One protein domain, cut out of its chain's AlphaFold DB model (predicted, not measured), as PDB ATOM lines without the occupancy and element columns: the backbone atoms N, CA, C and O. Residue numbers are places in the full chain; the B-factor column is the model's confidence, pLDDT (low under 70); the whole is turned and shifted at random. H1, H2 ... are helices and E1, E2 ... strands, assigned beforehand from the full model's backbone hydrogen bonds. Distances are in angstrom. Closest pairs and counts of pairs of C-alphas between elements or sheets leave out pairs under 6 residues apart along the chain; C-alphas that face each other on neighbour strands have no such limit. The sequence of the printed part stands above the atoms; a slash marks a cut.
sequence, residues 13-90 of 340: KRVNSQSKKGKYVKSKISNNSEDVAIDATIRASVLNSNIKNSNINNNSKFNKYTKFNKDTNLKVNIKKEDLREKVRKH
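Overview. This is residues 13 to 90 of the 340 residues of the protein "Putative cobaltochelatase subunit" of Methanobrevibacter arboriphilus JCM 13429 = DSM 1125 (UniProt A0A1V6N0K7). A small three-stranded sheet makes one end of the model; helix H1 starts over it and runs on away from it, and the long loop of residues 55 to 83 folds back from the far end, where residues 55 to 61 stick out. Printed are 78 residues, under half in named elements: E1, E2, H1, E3, class mixed. The antiparallel sheet runs E1, E3, E2. The whole is loose, radius of gyration of the C-alphas 15.7 A, spanning 49 by 25 by 18 A.

Along the chain. Find C-alpha 13 at (51.401, 141.398, 31.172), where E1, residues 13 to 16, begins its 10.0 A. E2, residues 23 to 29, covers 17.9 A. H1, residues 38 to 54, runs 24.7 A. E3, residues 84 to 90, runs 19.4 A to (52.186, 146.116, 26.696).

Arrangement. Look at inner strand E3: residues 84 to 89 pair with E2 (N 87 and O 26, 2.7 A), residues 89 to 90 with E1 (N 15 and O 90, 2.8 A). H1 is on the sheet, height 12.4 A; its closest C-alphas to E3 are Thr 41 and Arg 84, 5.1 A. Every O i to N i+4 pair in H1 is within hydrogen-bond range.

Size, cuts and confidence. The farthest C-alphas, Lys 13 and Asn 59, are 49.0 A apart. The printed part has no cut; the H1 to E3 link is long. Residues 50 to 73 have pLDDT under 70.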
ATOM      1  N   LYS A  13      50.390 141.649  32.224       83.19
ATOM      2  CA  LYS A  13      51.401 141.398  31.172       83.19
ATOM      3  C   LYS A  13      50.977 141.815  29.752       83.19
ATOM      4  O   LYS A  13      51.845 141.933  28.887       83.19
ATOM      5  N   ARG A  14      49.671 141.934  29.470       83.69
ATOM      6  CA  ARG A  14      49.122 142.158  28.116       83.69
ATOM      7  C   ARG A  14      47.868 143.043  28.126       83.69
ATOM      8  O   ARG A  14      46.776 142.576  27.790       83.69
ATOM      9  N   VAL A  15      48.051 144.315  28.440       85.56
ATOM     10  CA  VAL A  15      47.019 145.362  28.418       85.56
ATOM     11  C   VAL A  15      47.027 146.093  27.077       85.56
ATOM     12  O   VAL A  15      48.071 146.153  26.426       85.56
ATOM     13  N   ASN A  16      45.864 146.566  26.620       83.25
ATOM     14  CA  ASN A  16      45.743 147.341  25.381       83.25
ATOM     15  C   ASN A  16      46.498 148.672  25.527       83.25
ATOM     16  O   ASN A  16      46.308 149.379  26.509       83.25
ATOM     17  N   SER A  17      47.348 149.012  24.558       81.25
ATOM     18  CA  SER A  17      48.006 150.321  24.536       81.25
ATOM     19  C   SER A  17      47.098 151.355  23.891       81.25
ATOM     20  O   SER A  17      46.536 151.082  22.830       81.25
ATOM     21  N   GLN A  18      47.024 152.539  24.495       77.12
ATOM     22  CA  GLN A  18      46.387 153.710  23.890       77.12
ATOM     23  C   GLN A  18      47.382 154.554  23.072       77.12
ATOM     24  O   GLN A  18      46.965 155.427  22.315       77.12
ATOM     25  N   SER A  19      48.692 154.282  23.164       79.50
ATOM     26  CA  SER A  19      49.717 154.944  22.353       79.50
ATOM     27  C   SER A  19      50.344 154.030  21.295       79.50
ATOM     28  O   SER A  19      50.018 152.854  21.125       79.50
ATOM     29  N   LYS A  20      51.337 154.579  20.588       83.38
ATOM     30  CA  LYS A  20      52.188 153.847  19.640       83.38
ATOM     31  C   LYS A  20      53.182 152.894  20.331       83.38
ATOM     32  O   LYS A  20      53.968 152.242  19.637       83.38
ATOM     33  N   LYS A  21      53.174 152.795  21.668       79.88
ATOM     34  CA  LYS A  21      54.036 151.899  22.456       79.88
ATOM     35  C   LYS A  21      53.463 150.482  22.558       79.88
ATOM     36  O   LYS A  21      52.286 150.221  22.353       79.88
ATOM     37  N   GLY A  22      54.335 149.528  22.878       84.56
ATOM     38  CA  GLY A  22      53.971 148.121  23.036       84.56
ATOM     39  C   GLY A  22      54.115 147.289  21.763       84.56
ATOM     40  O   GLY A  22      54.496 147.762  20.693       84.56
ATOM     41  N   LYS A  23      53.834 145.993  21.895       87.25
ATOM     42  CA  LYS A  23      53.954 145.024  20.806       87.25
ATOM     43  C   LYS A  23      52.685 145.050  19.965       87.25
ATOM     44  O   LYS A  23      51.600 144.905  20.513       87.25
ATOM     45  N   TYR A  24      52.812 145.179  18.646       92.06
ATOM     46  CA  TYR A  24      51.698 144.977  17.713       92.06
ATOM     47  C   TYR A  24      51.240 143.513  17.783       92.06
ATOM     48  O   TYR A  24      52.044 142.603  17.582       92.06
ATOM     49  N   VAL A  25      49.974 143.285  18.153       92.19
ATOM     50  CA  VAL A  25      49.424 141.926  18.351       92.19
ATOM     51  C   VAL A  25      48.277 141.632  17.393       92.19
ATOM     52  O   VAL A  25      48.123 140.495  16.959       92.19
ATOM     53  N   LYS A  26      47.445 142.631  17.104       92.56
ATOM     54  CA  LYS A  26      46.274 142.520  16.229       92.56
ATOM     55  C   LYS A  26      46.076 143.831  15.496       92.56
ATOM     56  O   LYS A  26      46.667 144.833  15.879       92.56
ATOM     57  N   SER A  27      45.205 143.846  14.503       93.19
ATOM     58  CA  SER A  27      44.744 145.076  13.878       93.19
ATOM     59  C   SER A  27      43.222 145.187  13.947       93.19
ATOM     60  O   SER A  27      42.526 144.183  14.108       93.19
ATOM     61  N   LYS A  28      42.714 146.416  13.866       92.31
ATOM     62  CA  LYS A  28      41.279 146.731  13.792       92.31
ATOM     63  C   LYS A  28      41.009 147.568  12.546       92.31
ATOM     64  O   LYS A  28      41.941 148.147  11.992       92.31
ATOM     65  N   ILE A  29      39.760 147.612  12.083       92.38
ATOM     66  CA  ILE A  29      39.390 148.556  11.021       92.38
ATOM     67  C   ILE A  29      39.597 149.981  11.530       92.38
ATOM     68  O   ILE A  29      39.350 150.251  12.707       92.38
ATOM     69  N   SER A  30      40.091 150.863  10.672       86.94
ATOM     70  CA  SER A  30      40.293 152.255  11.046       86.94
ATOM     71  C   SER A  30      39.931 153.177   9.907       86.94
ATOM     72  O   SER A  30      40.155 152.872   8.739       86.94
ATOM     73  N   ASN A  31      39.392 154.328  10.283       80.62
ATOM     74  CA  ASN A  31      39.099 155.411   9.359       80.62
ATOM     75  C   ASN A  31      40.245 156.436   9.302       80.62
ATOM     76  O   ASN A  31      40.172 157.363   8.495       80.62
ATOM     77  N   ASN A  32      41.274 156.271  10.148       77.81
ATOM     78  CA  ASN A  32      42.436 157.148  10.257       77.81
ATOM     79  C   ASN A  32      43.714 156.442   9.752       77.81
ATOM     80  O   ASN A  32      43.852 155.221   9.835       77.81
ATOM     81  N   SER A  33      44.661 157.221   9.231       77.62
ATOM     82  CA  SER A  33      45.941 156.779   8.670       77.62
ATOM     83  C   SER A  33      47.149 157.012   9.590       77.62
ATOM     84  O   SER A  33      48.284 156.805   9.169       77.62
ATOM     85  N   GLU A  34      46.951 157.438  10.839       84.62
ATOM     86  CA  GLU A  34      48.057 157.800  11.743       84.62
ATOM     87  C   GLU A  34      48.938 156.629  12.217       84.62
ATOM     88  O   GLU A  34      50.115 156.837  12.540       84.62
ATOM     89  N   ASP A  35      48.389 155.413  12.313       89.38
ATOM     90  CA  ASP A  35      49.104 154.236  12.831       89.38
ATOM     91  C   ASP A  35      48.704 152.935  12.121       89.38
ATOM     92  O   ASP A  35      48.213 151.959  12.703       89.38
ATOM     93  N   VAL A  36      48.907 152.949  10.805       93.12
ATOM     94  CA  VAL A  36      48.481 151.883   9.897       93.12
ATOM     95  C   VAL A  36      49.268 150.589  10.122       93.12
ATOM     96  O   VAL A  36      50.504 150.542  10.143       93.12
ATOM     97  N   ALA A  37      48.528 149.490  10.229       94.94
ATOM     98  CA  ALA A  37      49.016 148.127  10.119       94.94
ATOM     99  C   ALA A  37      49.154 147.771   8.635       94.94
ATOM    100  O   ALA A  37      48.211 147.274   8.018       94.94
ATOM    101  N   ILE A  38      50.319 148.069   8.053       93.50
ATOM    102  CA  ILE A  38      50.585 147.911   6.612       93.50
ATOM    103  C   ILE A  38      50.307 146.473   6.154       93.50
ATOM    104  O   ILE A  38      49.586 146.255   5.186       93.50
ATOM    105  N   ASP A  39      50.801 145.486   6.897       94.38
ATOM    106  CA  ASP A  39      50.619 144.062   6.615       94.38
ATOM    107  C   ASP A  39      49.138 143.649   6.599       94.38
ATOM    108  O   ASP A  39      48.681 142.947   5.696       94.38
ATOM    109  N   ALA A  40      48.364 144.103   7.586       94.38
ATOM    110  CA  ALA A  40      46.941 143.804   7.672       94.38
ATOM    111  C   ALA A  40      46.111 144.572   6.636       94.38
ATOM    112  O   ALA A  40      45.128 144.032   6.139       94.38
ATOM    113  N   THR A  41      46.522 145.792   6.292       93.56
ATOM    114  CA  THR A  41      45.883 146.625   5.262       93.56
ATOM    115  C   THR A  41      46.062 146.002   3.882       93.56
ATOM    116  O   THR A  41      45.089 145.804   3.158       93.56
ATOM    117  N   ILE A  42      47.286 145.580   3.548       91.81
ATOM    118  CA  ILE A  42      47.560 144.862   2.299       91.81
ATOM    119  C   ILE A  42      46.750 143.561   2.255       91.81
ATOM    120  O   ILE A  42      46.044 143.320   1.277       91.81
ATOM    121  N   ARG A  43      46.755 142.755   3.329       90.06
ATOM    122  CA  ARG A  43      45.936 141.528   3.388       90.06
ATOM    123  C   ARG A  43      44.440 141.801   3.193       90.06
ATOM    124  O   ARG A  43      43.794 141.057   2.459       90.06
ATOM    125  N   ALA A  44      43.899 142.855   3.804       90.00
ATOM    126  CA  ALA A  44      42.497 143.240   3.646       90.00
ATOM    127  C   ALA A  44      42.167 143.647   2.201       90.00
ATOM    128  O   ALA A  44      41.194 143.141   1.646       90.00
ATOM    129  N   SER A  45      43.016 144.465   1.572       88.00
ATOM    130  CA  SER A  45      42.813 144.909   0.185       88.00
ATOM    131  C   SER A  45      42.803 143.752  -0.816       88.00
ATOM    132  O   SER A  45      41.954 143.698  -1.707       88.00
ATOM    133  N   VAL A  46      43.676 142.755  -0.626       84.88
ATOM    134  CA  VAL A  46      43.699 141.553  -1.470       84.88
ATOM    135  C   VAL A  46      42.418 140.734  -1.286       84.88
ATOM    136  O   VAL A  46      41.795 140.355  -2.277       84.88
ATOM    137  N   LEU A  47      41.974 140.504  -0.046       81.38
ATOM    138  CA  LEU A  47      40.735 139.762   0.230       81.38
ATOM    139  C   LEU A  47      39.507 140.445  -0.390       81.38
ATOM    140  O   LEU A  47      38.734 139.797  -1.095       81.38
ATOM    141  N   ASN A  48      39.367 141.756  -0.196       77.44
ATOM    142  CA  ASN A  48      38.245 142.528  -0.729       77.44
ATOM    143  C   ASN A  48      38.245 142.576  -2.263       77.44
ATOM    144  O   ASN A  48      37.179 142.549  -2.884       77.44
ATOM    145  N   SER A  49      39.425 142.597  -2.890       71.31
ATOM    146  CA  SER A  49      39.542 142.525  -4.350       71.31
ATOM    147  C   SER A  49      39.081 141.174  -4.915       71.31
ATOM    148  O   SER A  49      38.419 141.134  -5.951       71.31
ATOM    149  N   ASN A  50      39.350 140.071  -4.209       64.88
ATOM    150  CA  ASN A  50      38.958 138.729  -4.640       64.88
ATOM    151  C   ASN A  50      37.449 138.487  -4.505       64.88
ATOM    152  O   ASN A  50      36.859 137.915  -5.417       64.88
ATOM    153  N   ILE A  51      36.821 138.974  -3.428       62.19
ATOM    154  CA  ILE A  51      35.363 138.870  -3.212       62.19
ATOM    155  C   ILE A  51      34.585 139.594  -4.320       62.19
ATOM    156  O   ILE A  51      33.578 139.097  -4.819       62.19
ATOM    157  N   LYS A  52      35.061 140.768  -4.754       60.75
ATOM    158  CA  LYS A  52      34.415 141.521  -5.842       60.75
ATOM    159  C   LYS A  52      34.563 140.813  -7.198       60.75
ATOM    160  O   LYS A  52      33.653 140.883  -8.015       60.75
ATOM    161  N   ASN A  53      35.662 140.084  -7.414       56.97
ATOM    162  CA  ASN A  53      35.908 139.336  -8.651       56.97
ATOM    163  C   ASN A  53      35.177 137.981  -8.710       56.97
ATOM    164  O   ASN A  53      34.814 137.546  -9.802       56.97
ATOM    165  N   SER A  54      34.933 137.316  -7.573       53.84
ATOM    166  CA  SER A  54      34.209 136.034  -7.535       53.84
ATOM    167  C   SER A  54      32.729 136.169  -7.884       53.84
ATOM    168  O   SER A  54      32.164 135.259  -8.478       53.84
ATOM    169  N   ASN A  55      32.116 137.322  -7.600       52.84
ATOM    170  CA  ASN A  55      30.719 137.588  -7.958       52.84
ATOM    171  C   ASN A  55      30.500 137.790  -9.467       52.84
ATOM    172  O   ASN A  55      29.358 137.893  -9.904       52.84
ATOM    173  N   ILE A  56      31.572 137.863 -10.263       54.16
ATOM    174  CA  ILE A  56      31.498 138.147 -11.700       54.16
ATOM    175  C   ILE A  56      31.643 136.871 -12.546       54.16
ATOM    176  O   ILE A  56      31.218 136.881 -13.692       54.16
ATOM    177  N   ASN A  57      32.166 135.752 -12.017       49.91
ATOM    178  CA  ASN A  57      32.314 134.509 -12.790       49.91
ATOM    179  C   ASN A  57      32.239 133.246 -11.913       49.91
ATOM    180  O   ASN A  57      33.215 132.882 -11.257       49.91
ATOM    181  N   ASN A  58      31.132 132.501 -12.006       49.56
ATOM    182  CA  ASN A  58      30.879 131.245 -11.275       49.56
ATOM    183  C   ASN A  58      31.791 130.055 -11.655       49.56
ATOM    184  O   ASN A  58      31.514 128.936 -11.246       49.56
ATOM    185  N   ASN A  59      32.878 130.254 -12.414       51.09
ATOM    186  CA  ASN A  59      33.754 129.161 -12.863       51.09
ATOM    187  C   ASN A  59      35.263 129.472 -12.864       51.09
ATOM    188  O   ASN A  59      36.052 128.661 -13.354       51.09
ATOM    189  N   SER A  60      35.727 130.599 -12.310       48.84
ATOM    190  CA  SER A  60      37.175 130.848 -12.257       48.84
ATOM    191  C   SER A  60      37.778 130.328 -10.952       48.84
ATOM    192  O   SER A  60      37.674 130.975  -9.909       48.84
ATOM    193  N   LYS A  61      38.454 129.172 -11.037       47.91
ATOM    194  CA  LYS A  61      39.492 128.735 -10.087       47.91
ATOM    195  C   LYS A  61      40.265 129.952  -9.581       47.91
ATOM    196  O   LYS A  61      40.755 130.721 -10.405       47.91
ATOM    197  N   PHE A  62      40.355 130.091  -8.256       47.62
ATOM    198  CA  PHE A  62      41.141 131.086  -7.517       47.62
ATOM    199  C   PHE A  62      42.335 131.593  -8.333       47.62
ATOM    200  O   PHE A  62      43.393 130.961  -8.360       47.62
ATOM    201  N   ASN A  63      42.160 132.719  -9.032       49.56
ATOM    202  CA  ASN A  63      43.230 133.287  -9.833       49.56
ATOM    203  C   ASN A  63      44.244 133.862  -8.844       49.56
ATOM    204  O   ASN A  63      44.068 134.948  -8.298       49.56
ATOM    205  N   LYS A  64      45.285 133.074  -8.564       50.41
ATOM    206  CA  LYS A  64      46.327 133.316  -7.551       50.41
ATOM    207  C   LYS A  64      47.161 134.579  -7.827       50.41
ATOM    208  O   LYS A  64      48.010 134.949  -7.023       50.41
ATOM    209  N   TYR A  65      46.895 135.242  -8.949       50.66
ATOM    210  CA  TYR A  65      47.522 136.468  -9.407       50.66
ATOM    211  C   TYR A  65      46.456 137.558  -9.521       50.66
ATOM    212  O   TYR A  65      45.595 137.510 -10.403       50.66
ATOM    213  N   THR A  66      46.511 138.552  -8.632       55.72
ATOM    214  CA  THR A  66      45.728 139.779  -8.784       55.72
ATOM    215  C   THR A  66      46.171 140.455 -10.083       55.72
ATOM    216  O   THR A  66      47.343 140.807 -10.249       55.72
ATOM    217  N   LYS A  67      45.262 140.573 -11.062       56.88
ATOM    218  CA  LYS A  67      45.529 141.337 -12.289       56.88
ATOM    219  C   LYS A  67      45.930 142.757 -11.889       56.88
ATOM    220  O   LYS A  67      45.311 143.341 -11.002       56.88
ATOM    221  N   PHE A  68      46.963 143.292 -12.538       56.41
ATOM    222  CA  PHE A  68      47.346 144.690 -12.378       56.41
ATOM    223  C   PHE A  68      46.133 145.582 -12.629       56.41
ATOM    224  O   PHE A  68      45.393 145.384 -13.597       56.41
ATOM    225  N   ASN A  69      45.929 146.549 -11.744       60.66
ATOM    226  CA  ASN A  69      44.935 147.575 -11.972       60.66
ATOM    227  C   ASN A  69      45.399 148.432 -13.159       60.66
ATOM    228  O   ASN A  69      46.493 148.991 -13.104       60.66
ATOM    229  N   LYS A  70      44.604 148.499 -14.234       60.22
ATOM    230  CA  LYS A  70      45.005 149.156 -15.491       60.22
ATOM    231  C   LYS A  70      45.262 150.657 -15.321       60.22
ATOM    232  O   LYS A  70      46.118 151.186 -16.017       60.22
ATOM    233  N   ASP A  71      44.595 151.294 -14.360       66.00
ATOM    234  CA  ASP A  71      44.688 152.745 -14.152       66.00
ATOM    235  C   ASP A  71      45.882 153.151 -13.279       66.00
ATOM    236  O   ASP A  71      46.441 154.230 -13.444       66.00
ATOM    237  N   THR A  72      46.289 152.296 -12.335       67.38
ATOM    238  CA  THR A  72      47.361 152.616 -11.372       67.38
ATOM    239  C   THR A  72      48.638 151.815 -11.591       67.38
ATOM    240  O   THR A  72      49.641 152.071 -10.935       67.38
ATOM    241  N   ASN A  73      48.605 150.820 -12.482       69.38
ATOM    242  CA  ASN A  73      49.682 149.864 -12.732       69.38
ATOM    243  C   ASN A  73      50.189 149.132 -11.465       69.38
ATOM    244  O   ASN A  73      51.303 148.612 -11.424       69.38
ATOM    245  N   LEU A  74      49.361 149.067 -10.413       70.25
ATOM    246  CA  LEU A  74      49.661 148.389  -9.150       70.25
ATOM    247  C   LEU A  74      48.957 147.026  -9.083       70.25
ATOM    248  O   LEU A  74      47.804 146.883  -9.491       70.25
ATOM    249  N   LYS A  75      49.633 146.017  -8.513       72.62
ATOM    250  CA  LYS A  75      49.053 144.676  -8.270       72.62
ATOM    251  C   LYS A  75      48.046 144.639  -7.118       72.62
ATOM    252  O   LYS A  75      47.298 143.671  -6.995       72.62
ATOM    253  N   VAL A  76      48.067 145.648  -6.250       75.19
ATOM    254  CA  VAL A  76      47.217 145.749  -5.061       75.19
ATOM    255  C   VAL A  76      46.619 147.149  -5.033       75.19
ATOM    256  O   VAL A  76      47.351 148.135  -5.004       75.19
ATOM    257  N   ASN A  77      45.290 147.228  -5.069       82.38
ATOM    258  CA  ASN A  77      44.556 148.484  -4.972       82.38
ATOM    259  C   ASN A  77      44.033 148.641  -3.540       82.38
ATOM    260  O   ASN A  77      43.104 147.933  -3.157       82.38
ATOM    261  N   ILE A  78      44.651 149.528  -2.757       85.81
ATOM    262  CA  ILE A  78      44.291 149.772  -1.355       85.81
ATOM    263  C   ILE A  78      43.250 150.889  -1.298       85.81
ATOM    264  O   ILE A  78      43.508 152.011  -1.731       85.81
ATOM    265  N   LYS A  79      42.084 150.594  -0.725       86.75
ATOM    266  CA  LYS A  79      41.007 151.558  -0.485       86.75
ATOM    267  C   LYS A  79      40.947 151.956   0.986       86.75
ATOM    268  O   LYS A  79      41.485 151.278   1.858       86.75
ATOM    269  N   LYS A  80      40.227 153.042   1.286       88.12
ATOM    270  CA  LYS A  80      40.019 153.507   2.670       88.12
ATOM    271  C   LYS A  80      39.375 152.431   3.559       88.12
ATOM    272  O   LYS A  80      39.746 152.307   4.717       88.12
ATOM    273  N   GLU A  81      38.482 151.615   2.997       89.25
ATOM    274  CA  GLU A  81      37.841 150.468   3.669       89.25
ATOM    275  C   GLU A  81      38.818 149.338   4.051       89.25
ATOM    276  O   GLU A  81      38.529 148.535   4.940       89.25
ATOM    277  N   ASP A  82      39.992 149.290   3.415       90.38
ATOM    278  CA  ASP A  82      41.020 148.290   3.696       90.38
ATOM    279  C   ASP A  82      41.942 148.708   4.843       90.38
ATOM    280  O   ASP A  82      42.670 147.862   5.368       90.38
ATOM    281  N   LEU A  83      41.924 149.989   5.235       93.31
ATOM    282  CA  LEU A  83      42.816 150.528   6.257       93.31
ATOM    283  C   LEU A  83      42.608 149.814   7.590       93.31
ATOM    284  O   LEU A  83      41.515 149.755   8.164       93.31
ATOM    285  N   ARG A  84      43.713 149.271   8.098       94.06
ATOM    286  CA  ARG A  84      43.780 148.651   9.414       94.06
ATOM    287  C   ARG A  84      44.708 149.453  10.309       94.06
ATOM    288  O   ARG A  84      45.800 149.818   9.892       94.06
ATOM    289  N   GLU A  85      44.315 149.664  11.554       93.94
ATOM    290  CA  GLU A  85      45.141 150.291  12.591       93.94
ATOM    291  C   GLU A  85      45.753 149.225  13.493       93.94
ATOM    292  O   GLU A  85      45.131 148.196  13.786       93.94
ATOM    293  N   LYS A  86      46.991 149.463  13.927       93.88
ATOM    294  CA  LYS A  86      47.703 148.563  14.836       93.88
ATOM    295  C   LYS A  86      47.077 148.600  16.230       93.88
ATOM    296  O   LYS A  86      47.079 149.623  16.897       93.88
ATOM    297  N   VAL A  87      46.658 147.439  16.725       90.88
ATOM    298  CA  VAL A  87      46.332 147.218  18.138       90.88
ATOM    299  C   VAL A  87      47.576 146.677  18.835       90.88
ATOM    300  O   VAL A  87      48.052 145.565  18.552       90.88
ATOM    301  N   ARG A  88      48.123 147.477  19.749       88.44
ATOM    302  CA  ARG A  88      49.293 147.110  20.547       88.44
ATOM    303  C   ARG A  88      48.898 146.649  21.935       88.44
ATOM    304  O   ARG A  88      47.887 147.075  22.484       88.44
ATOM    305  N   LYS A  89      49.730 145.777  22.500       89.38
ATOM    306  CA  LYS A  89      49.669 145.419  23.913       89.38
ATOM    307  C   LYS A  89      51.017 145.612  24.590       89.38
ATOM    308  O   LYS A  89      52.053 145.298  23.999       89.38
ATOM    309  N   HIS A  90      51.005 146.070  25.833       86.38
ATOM    310  CA  HIS A  90      52.186 146.116  26.696       86.38
ATOM    311  C   HIS A  90      51.892 145.503  28.063       86.38
ATOM    312  O   HIS A  90      50.751 145.173  28.389       86.38
TER     313      HIS A  90